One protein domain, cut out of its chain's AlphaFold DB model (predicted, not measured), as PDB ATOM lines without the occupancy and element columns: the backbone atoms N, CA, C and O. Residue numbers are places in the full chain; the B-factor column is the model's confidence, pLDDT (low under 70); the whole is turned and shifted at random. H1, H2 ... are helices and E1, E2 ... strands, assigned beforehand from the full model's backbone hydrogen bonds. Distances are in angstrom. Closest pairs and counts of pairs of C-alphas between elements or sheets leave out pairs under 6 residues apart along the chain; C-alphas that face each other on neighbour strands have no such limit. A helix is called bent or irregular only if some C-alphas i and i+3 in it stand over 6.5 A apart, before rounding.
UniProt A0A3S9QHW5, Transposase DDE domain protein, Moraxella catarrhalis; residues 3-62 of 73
ATOM      1  N   LEU A   3     -34.167-132.967  18.808       91.88
ATOM      2  CA  LEU A   3     -32.814-133.492  18.903       91.88
ATOM      3  C   LEU A   3     -32.879-134.999  18.673       91.88
ATOM      4  O   LEU A   3     -33.665-135.698  19.318       91.88
ATOM      5  N   VAL A   4     -32.040-135.485  17.770       92.12
ATOM      6  CA  VAL A   4     -31.912-136.905  17.451       92.12
ATOM      7  C   VAL A   4     -30.475-137.353  17.671       92.12
ATOM      8  O   VAL A   4     -29.553-136.540  17.584       92.12
ATOM      9  N   ASP A   5     -30.288-138.635  17.963       92.19
ATOM     10  CA  ASP A   5     -28.959-139.237  17.959       92.19
ATOM     11  C   ASP A   5     -28.472-139.511  16.522       92.19
ATOM     12  O   ASP A   5     -29.184-139.297  15.537       92.19
ATOM     13  N   ALA A   6     -27.244-140.016  16.395       91.00
ATOM     14  CA  ALA A   6     -26.638-140.332  15.101       91.00
ATOM     15  C   ALA A   6     -27.369-141.442  14.315       91.00
ATOM     16  O   ALA A   6     -27.164-141.564  13.108       91.00
ATOM     17  N   LEU A   7     -28.201-142.252  14.977       94.19
ATOM     18  CA  LEU A   7     -29.010-143.309  14.361       94.19
ATOM     19  C   LEU A   7     -30.422-142.813  13.999       94.19
ATOM     20  O   LEU A   7     -31.196-143.559  13.401       94.19
ATOM     21  N   GLY A   8     -30.756-141.561  14.328       90.88
ATOM     22  CA  GLY A   8     -32.064-140.965  14.080       90.88
ATOM     23  C   GLY A   8     -33.094-141.236  15.178       90.88
ATOM     24  O   GLY A   8     -34.276-140.955  14.974       90.88
ATOM     25  N   ASN A   9     -32.688-141.751  16.342       94.31
ATOM     26  CA  ASN A   9     -33.605-141.916  17.466       94.31
ATOM     27  C   ASN A   9     -33.875-140.560  18.118       94.31
ATOM     28  O   ASN A   9     -32.954-139.793  18.399       94.31
ATOM     29  N   LEU A  10     -35.148-140.272  18.387       92.75
ATOM     30  CA  LEU A  10     -35.555-139.049  19.069       92.75
ATOM     31  C   LEU A  10     -35.033-139.040  20.512       92.75
ATOM     32  O   LEU A  10     -35.421-139.883  21.317       92.75
ATOM     33  N   VAL A  11     -34.201-138.052  20.839       90.56
ATOM     34  CA  VAL A  11     -33.658-137.844  22.190       90.56
ATOM     35  C   VAL A  11     -34.544-136.882  22.974       90.56
ATOM     36  O   VAL A  11     -34.896-137.134  24.124       90.56
ATOM     37  N   SER A  12     -34.917-135.761  22.358       89.38
ATOM     38  CA  SER A  12     -35.782-134.754  22.975       89.38
ATOM     39  C   SER A  12     -36.414-133.854  21.921       89.38
ATOM     40  O   SER A  12     -35.929-133.736  20.799       89.38
ATOM     41  N   PHE A  13     -37.514-133.193  22.267       88.38
ATOM     42  CA  PHE A  13     -38.104-132.158  21.428       88.38
ATOM     43  C   PHE A  13     -38.708-131.059  22.293       88.38
ATOM     44  O   PHE A  13     -39.190-131.309  23.396       88.38
ATOM     45  N   THR A  14     -38.698-129.842  21.761       84.06
ATOM     46  CA  THR A  14     -39.264-128.663  22.416       84.06
ATOM     47  C   THR A  14     -40.302-128.046  21.493       84.06
ATOM     48  O   THR A  14     -40.023-127.763  20.317       84.06
ATOM     49  N   LEU A  15     -41.503-127.837  22.033       83.12
ATOM     50  CA  LEU A  15     -42.569-127.072  21.395       83.12
ATOM     51  C   LEU A  15     -42.474-125.626  21.882       83.12
ATOM     52  O   LEU A  15     -42.699-125.344  23.057       83.12
ATOM     53  N   LEU A  16     -42.107-124.714  20.983       76.50
ATOM     54  CA  LEU A  16     -42.048-123.291  21.290       76.50
ATOM     55  C   LEU A  16     -43.422-122.655  21.010       76.50
ATOM     56  O   LEU A  16     -43.970-122.855  19.925       76.50
ATOM     57  N   PRO A  17     -44.008-121.901  21.959       66.31
ATOM     58  CA  PRO A  17     -45.239-121.162  21.706       66.31
ATOM     59  C   PRO A  17     -44.963-119.931  20.818       66.31
ATOM     60  O   PRO A  17     -44.206-119.039  21.203       66.31
ATOM     61  N   GLY A  18     -45.618-119.853  19.651       69.62
ATOM     62  CA  GLY A  18     -45.576-118.699  18.736       69.62
ATOM     63  C   GLY A  18     -44.241-118.469  18.000       69.62
ATOM     64  O   GLY A  18     -43.357-119.319  18.009       69.62
ATOM     65  N   GLN A  19     -44.107-117.300  17.352       56.12
ATOM     66  CA  GLN A  19     -42.922-116.811  16.607       56.12
ATOM     67  C   GLN A  19     -41.739-116.469  17.542       56.12
ATOM     68  O   GLN A  19     -41.294-115.324  17.614       56.12
ATOM     69  N   ARG A  20     -41.237-117.435  18.317       59.97
ATOM     70  CA  ARG A  20     -39.941-117.295  19.000       59.97
ATOM     71  C   ARG A  20     -38.849-117.873  18.109       59.97
ATOM     72  O   ARG A  20     -39.052-118.921  17.510       59.97
ATOM     73  N   HIS A  21     -37.713-117.179  18.024       62.78
ATOM     74  CA  HIS A  21     -36.549-117.661  17.280       62.78
ATOM     75  C   HIS A  21     -36.176-119.068  17.764       62.78
ATOM     76  O   HIS A  21     -36.002-119.276  18.967       62.78
ATOM     77  N   ASP A  22     -36.013-119.994  16.817       64.44
ATOM     78  CA  ASP A  22     -35.674-121.406  17.046       64.44
ATOM     79  C   ASP A  22     -34.474-121.586  17.994       64.44
ATOM     80  O   ASP A  22     -34.393-122.540  18.764       64.44
ATOM     81  N   ILE A  23     -33.575-120.603  18.022       68.81
ATOM     82  CA  ILE A  23     -32.363-120.608  18.835       68.81
ATOM     83  C   ILE A  23     -32.623-120.726  20.344       68.81
ATOM     84  O   ILE A  23     -31.886-121.417  21.038       68.81
ATOM     85  N   VAL A  24     -33.722-120.156  20.848       73.38
ATOM     86  CA  VAL A  24     -34.094-120.237  22.276       73.38
ATOM     87  C   VAL A  24     -34.444-121.676  22.676       73.38
ATOM     88  O   VAL A  24     -34.286-122.068  23.827       73.38
ATOM     89  N   GLY A  25     -34.912-122.491  21.726       79.88
ATOM     90  CA  GLY A  25     -35.233-123.893  21.979       79.88
ATOM     91  C   GLY A  25     -34.004-124.795  22.094       79.88
ATOM     92  O   GLY A  25     -34.112-125.857  22.703       79.88
ATOM     93  N   VAL A  26     -32.857-124.394  21.531       85.38
ATOM     94  CA  VAL A  26     -31.640-125.225  21.480       85.38
ATOM     95  C   VAL A  26     -31.075-125.472  22.866       85.38
ATOM     96  O   VAL A  26     -30.763-126.615  23.184       85.38
ATOM     97  N   GLU A  27     -30.994-124.435  23.700       85.56
ATOM     98  CA  GLU A  27     -30.458-124.540  25.060       85.56
ATOM     99  C   GLU A  27     -31.183-125.644  25.845       85.56
ATOM    100  O   GLU A  27     -30.557-126.554  26.385       85.56
ATOM    101  N   ALA A  28     -32.519-125.647  25.800       85.06
ATOM    102  CA  ALA A  28     -33.338-126.674  26.439       85.06
ATOM    103  C   ALA A  28     -33.100-128.084  25.863       85.06
ATOM    104  O   ALA A  28     -33.219-129.077  26.581       85.06
ATOM    105  N   LEU A  29     -32.764-128.191  24.574       87.88
ATOM    106  CA  LEU A  29     -32.484-129.476  23.937       87.88
ATOM    107  C   LEU A  29     -31.129-130.039  24.364       87.88
ATOM    108  O   LEU A  29     -31.066-131.234  24.639       87.88
ATOM    109  N   ILE A  30     -30.087-129.213  24.462       89.19
ATOM    110  CA  ILE A  30     -28.713-129.657  24.763       89.19
ATOM    111  C   ILE A  30     -28.377-129.660  26.257       89.19
ATOM    112  O   ILE A  30     -27.354-130.212  26.664       89.19
ATOM    113  N   LYS A  31     -29.217-129.045  27.094       86.81
ATOM    114  CA  LYS A  31     -29.034-129.034  28.544       86.81
ATOM    115  C   LYS A  31     -28.960-130.462  29.103       86.81
ATOM    116  O   LYS A  31     -29.738-131.336  28.700       86.81
ATOM    117  N   ASP A  32     -28.000-130.660  30.009       86.50
ATOM    118  CA  ASP A  32     -27.719-131.908  30.729       86.50
ATOM    119  C   ASP A  32     -27.456-133.124  29.815       86.50
ATOM    120  O   ASP A  32     -27.729-134.264  30.188       86.50
ATOM    121  N   LYS A  33     -26.950-132.889  28.595       89.50
ATOM    122  CA  LYS A  33     -26.569-133.943  27.644       89.50
ATOM    123  C   LYS A  33     -25.089-133.866  27.326       89.50
ATOM    124  O   LYS A  33     -24.578-132.797  26.997       89.50
ATOM    125  N   GLU A  34     -24.450-135.026  27.365       90.88
ATOM    126  CA  GLU A  34     -23.081-135.223  26.909       90.88
ATOM    127  C   GLU A  34     -23.098-135.739  25.471       90.88
ATOM    128  O   GLU A  34     -23.809-136.690  25.137       90.88
ATOM    129  N   PHE A  35     -22.336-135.086  24.605       92.75
ATOM    130  CA  PHE A  35     -22.152-135.469  23.213       92.75
ATOM    131  C   PHE A  35     -20.837-134.877  22.713       92.75
ATOM    132  O   PHE A  35     -20.358-133.887  23.245       92.75
ATOM    133  N   ASN A  36     -20.252-135.467  21.674       93.75
ATOM    134  CA  ASN A  36     -18.954-135.014  21.166       93.75
ATOM    135  C   ASN A  36     -19.092-134.009  20.018       93.75
ATOM    136  O   ASN A  36     -18.150-133.279  19.722       93.75
ATOM    137  N   ALA A  37     -20.247-133.980  19.349       94.00
ATOM    138  CA  ALA A  37     -20.517-133.077  18.241       94.00
ATOM    139  C   ALA A  37     -22.008-132.740  18.149       94.00
ATOM    140  O   ALA A  37     -22.854-133.596  18.414       94.00
ATOM    141  N   LEU A  38     -22.318-131.516  17.721       94.62
ATOM    142  CA  LEU A  38     -23.673-131.087  17.379       94.62
ATOM    143  C   LEU A  38     -23.756-130.790  15.881       94.62
ATOM    144  O   LEU A  38     -23.082-129.888  15.382       94.62
ATOM    145  N   LEU A  39     -24.609-131.536  15.180       94.00
ATOM    146  CA  LEU A  39     -24.965-131.281  13.786       94.00
ATOM    147  C   LEU A  39     -26.276-130.492  13.769       94.00
ATOM    148  O   LEU A  39     -27.291-130.977  14.269       94.00
ATOM    149  N   ALA A  40     -26.260-129.289  13.200       91.69
ATOM    150  CA  ALA A  40     -27.448-128.443  13.127       91.69
ATOM    151  C   ALA A  40     -27.504-127.638  11.821       91.69
ATOM    152  O   ALA A  40     -26.496-127.434  11.145       91.69
ATOM    153  N   ASP A  41     -28.707-127.187  11.462       90.38
ATOM    154  CA  ASP A  41     -28.926-126.302  10.314       90.38
ATOM    155  C   ASP A  41     -28.236-124.937  10.505       90.38
ATOM    156  O   ASP A  41     -28.050-124.468  11.628       90.38
ATOM    157  N   LYS A  42     -27.920-124.253   9.400       88.81
ATOM    158  CA  LYS A  42     -27.332-122.902   9.400       88.81
ATOM    159  C   LYS A  42     -28.141-121.862  10.180       88.81
ATOM    160  O   LYS A  42     -27.598-120.830  10.560       88.81
ATOM    161  N   THR A  43     -29.440-122.070  10.403       87.50
ATOM    162  CA  THR A  43     -30.248-121.171  11.246       87.50
ATOM    163  C   THR A  43     -29.812-121.175  12.712       87.50
ATOM    164  O   THR A  43     -30.149-120.240  13.436       87.50
ATOM    165  N   PHE A  44     -29.054-122.189  13.141       87.94
ATOM    166  CA  PHE A  44     -28.486-122.319  14.485       87.94
ATOM    167  C   PHE A  44     -27.072-121.758  14.607       87.94
ATOM    168  O   PHE A  44     -26.462-121.863  15.664       87.94
ATOM    169  N   ASP A  45     -26.553-121.138  13.551       88.44
ATOM    170  CA  ASP A  45     -25.267-120.457  13.570       88.44
ATOM    171  C   ASP A  45     -25.353-119.135  14.360       88.44
ATOM    172  O   ASP A  45     -25.422-118.049  13.780       88.44
ATOM    173  N   ALA A  46     -25.409-119.230  15.690       89.31
ATOM    174  CA  ALA A  46     -25.278-118.094  16.596       89.31
ATOM    175  C   ALA A  46     -24.058-118.233  17.490       89.31
ATOM    176  O   ALA A  46     -23.744-119.318  17.975       89.31
ATOM    177  N   ASP A  47     -23.432-117.091  17.754       90.44
ATOM    178  CA  ASP A  47     -22.149-117.025  18.443       90.44
ATOM    179  C   ASP A  47     -22.226-117.635  19.852       90.44
ATOM    180  O   ASP A  47     -21.390-118.466  20.186       90.44
ATOM    181  N   TRP A  48     -23.299-117.373  20.610       91.00
ATOM    182  CA  TRP A  48     -23.487-117.973  21.941       91.00
ATOM    183  C   TRP A  48     -23.559-119.509  21.905       91.00
ATOM    184  O   TRP A  48     -23.095-120.169  22.830       91.00
ATOM    185  N   LEU A  49     -24.133-120.101  20.849       91.62
ATOM    186  CA  LEU A  49     -24.232-121.557  20.735       91.62
ATOM    187  C   LEU A  49     -22.868-122.158  20.395       91.62
ATOM    188  O   LEU A  49     -22.524-123.226  20.891       91.62
ATOM    189  N   LEU A  50     -22.087-121.476  19.555       92.12
ATOM    190  CA  LEU A  50     -20.721-121.887  19.241       92.12
ATOM    191  C   LEU A  50     -19.813-121.788  20.474       92.12
ATOM    192  O   LEU A  50     -19.020-122.698  20.706       92.12
ATOM    193  N   GLU A  51     -19.955-120.727  21.271       93.00
ATOM    194  CA  GLU A  51     -19.249-120.544  22.545       93.00
ATOM    195  C   GLU A  51     -19.600-121.654  23.543       93.00
ATOM    196  O   GLU A  51     -18.697-122.335  24.025       93.00
ATOM    197  N   GLU A  52     -20.889-121.929  23.763       92.44
ATOM    198  CA  GLU A  52     -21.361-123.007  24.644       92.44
ATOM    199  C   GLU A  52     -20.808-124.381  24.222       92.44
ATOM    200  O   GLU A  52     -20.363-125.177  25.049       92.44
ATOM    201  N   LEU A  53     -20.807-124.683  22.918       93.62
ATOM    202  CA  LEU A  53     -20.254-125.937  22.402       93.62
ATOM    203  C   LEU A  53     -18.738-126.008  22.598       93.62
ATOM    204  O   LEU A  53     -18.220-127.064  22.961       93.62
ATOM    205  N   ASN A  54     -18.034-124.894  22.407       94.06
ATOM    206  CA  ASN A  54     -16.600-124.812  22.640       94.06
ATOM    207  C   ASN A  54     -16.249-125.007  24.125       94.06
ATOM    208  O   ASN A  54     -15.336-125.771  24.435       94.06
ATOM    209  N   GLU A  55     -17.000-124.398  25.048       94.25
ATOM    210  CA  GLU A  55     -16.836-124.596  26.497       94.25
ATOM    211  C   GLU A  55     -17.064-126.053  26.916       94.25
ATOM    212  O   GLU A  55     -16.357-126.580  27.776       94.25
ATOM    213  N   ARG A  56     -17.995-126.743  26.252       93.44
ATOM    214  CA  ARG A  56     -18.263-128.175  26.453       93.44
ATOM    215  C   ARG A  56     -17.272-129.106  25.746       93.44
ATOM    216  O   ARG A  56     -17.471-130.318  25.783       93.44
ATOM    217  N   ALA A  57     -16.254-128.578  25.061       94.44
ATOM    218  CA  ALA A  57     -15.360-129.344  24.183       94.44
ATOM    219  C   ALA A  57     -16.111-130.190  23.124       94.44
ATOM    220  O   ALA A  57     -15.660-131.262  22.716       94.44
ATOM    221  N   CYS A  58     -17.268-129.698  22.674       95.12
ATOM    222  CA  CYS A  58     -18.115-130.305  21.658       95.12
ATOM    223  C   CYS A  58     -17.838-129.683  20.286       95.12
ATOM    224  O   CYS A  58     -17.806-128.463  20.128       95.12
ATOM    225  N   GLN A  59     -17.717-130.506  19.245       95.12
ATOM    226  CA  GLN A  59     -17.540-130.011  17.885       95.12
ATOM    227  C   GLN A  59     -18.854-129.448  17.321       95.12
ATOM    228  O   GLN A  59     -19.837-130.170  17.151       95.12
ATOM    229  N   ALA A  60     -18.859-128.168  16.948       94.06
ATOM    230  CA  ALA A  60     -19.956-127.569  16.196       94.06
ATOM    231  C   ALA A  60     -19.836-127.916  14.702       94.06
ATOM    232  O   ALA A  60     -18.900-127.489  14.025       94.06
ATOM    233  N   VAL A  61     -20.791-128.681  14.171       94.19
ATOM    234  CA  VAL A  61     -20.906-128.999  12.739       94.19
ATOM    235  C   VAL A  61     -22.138-128.281  12.192       94.19
ATOM    236  O   VAL A  61     -23.176-128.882  11.914       94.19
ATOM    237  N   ILE A  62     -22.026-126.957  12.098       91.94
ATOM    238  CA  ILE A  62     -23.102-126.058  11.674       91.94
ATOM    239  C   ILE A  62     -22.615-125.291  10.439       91.94
ATOM    240  O   ILE A  62     -21.576-124.631  10.513       91.94
TER     241      ILE A  62
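Overview. This is residues 3 to 62 of the 73 residues of the protein "Transposase DDE domain protein" of Moraxella catarrhalis (UniProt A0A3S9QHW5). A small two-strand parallel sheet, E2 beside E3, has the helix H2 packed on it, mostly over E3; the short helix H1 lies between this unit and the strand E1, which forms a separate small loop of chain with residues 3 to 4 folded back beside it. The link from E1 to H1 swings out to Gly 18, at one end of the longest span. The printed part has 60 residues with two named helices and three named strands, in the order E1, H1, E2, H2, E3; its class is mixed, helices and strands, with 27 residues, under half, in named elements. The whole is compact, with a radius of gyration of the C-alphas of 11.4 A and spans of 32 by 27 by 21 A.

Arrangement. The sheet joins E2, residues 37 to 39, and E3, residues 59 to 61, which are parallel at 13 degrees. C-alphas 37 and 59 face each other at 4.3 A; N 38 and O 59 are within hydrogen-bond range at 2.9 A, as are N 61 and O 38 at 2.9 A. With H2, residues 47 to 55, they form a strand-helix-strand unit, two parallel neighbour strands with a helix between them in the chain, and its crossover is right-handed. The closest C-alphas of H2 and E3 are those of Leu 53 and Ala 60, 6.4 A; those of H2 and E2 are Leu 53 and Leu 38, 8.0 A. H1, residues 23 to 30, and H2 are near each other. E1, residues 10 to 13, pairs with no named strand, but residues 3 to 4 pair antiparallel with residues 10 to 12. The closest C-alphas of E1 and H1 are those of Ser 12 and Leu 29, 6.3 A. E1 is apart from E2, H2 and E3, and H1 is apart from E3. In H2 every O i to N i+4 pair is within hydrogen-bond range; in H1 2 of 4 are, beside 4 of 5 O i to N i+3 pairs.

Along the chain. E2 measures 6.5 A from first to last C-alpha and E3 6.2 A, ending at C-alpha 61 (-20.906, -128.999, 12.739). H2 is 12.3 A long and begins at C-alpha 47 (-22.149, -117.025, 18.443). H1 is 11.4 A long and is neither bent nor irregular, but only just: C-alphas 24 and 27 are 6.3 A apart. E1 is 7.7 A long and begins at C-alpha 10 (-35.555, -139.049, 19.069).

Size, cuts and confidence. The two C-alphas farthest apart, those of Gly 18 and Ala 57, are 32.5 A from each other. The printed part, residues 3 to 62, has no cut. The link from H2 to E3 is tight, and the links E1 to H1, H1 to E2 and E2 to H2 are short; no link is long. The mean pLDDT of the printed part is 87.1, and residues 17 to 23 are under 70.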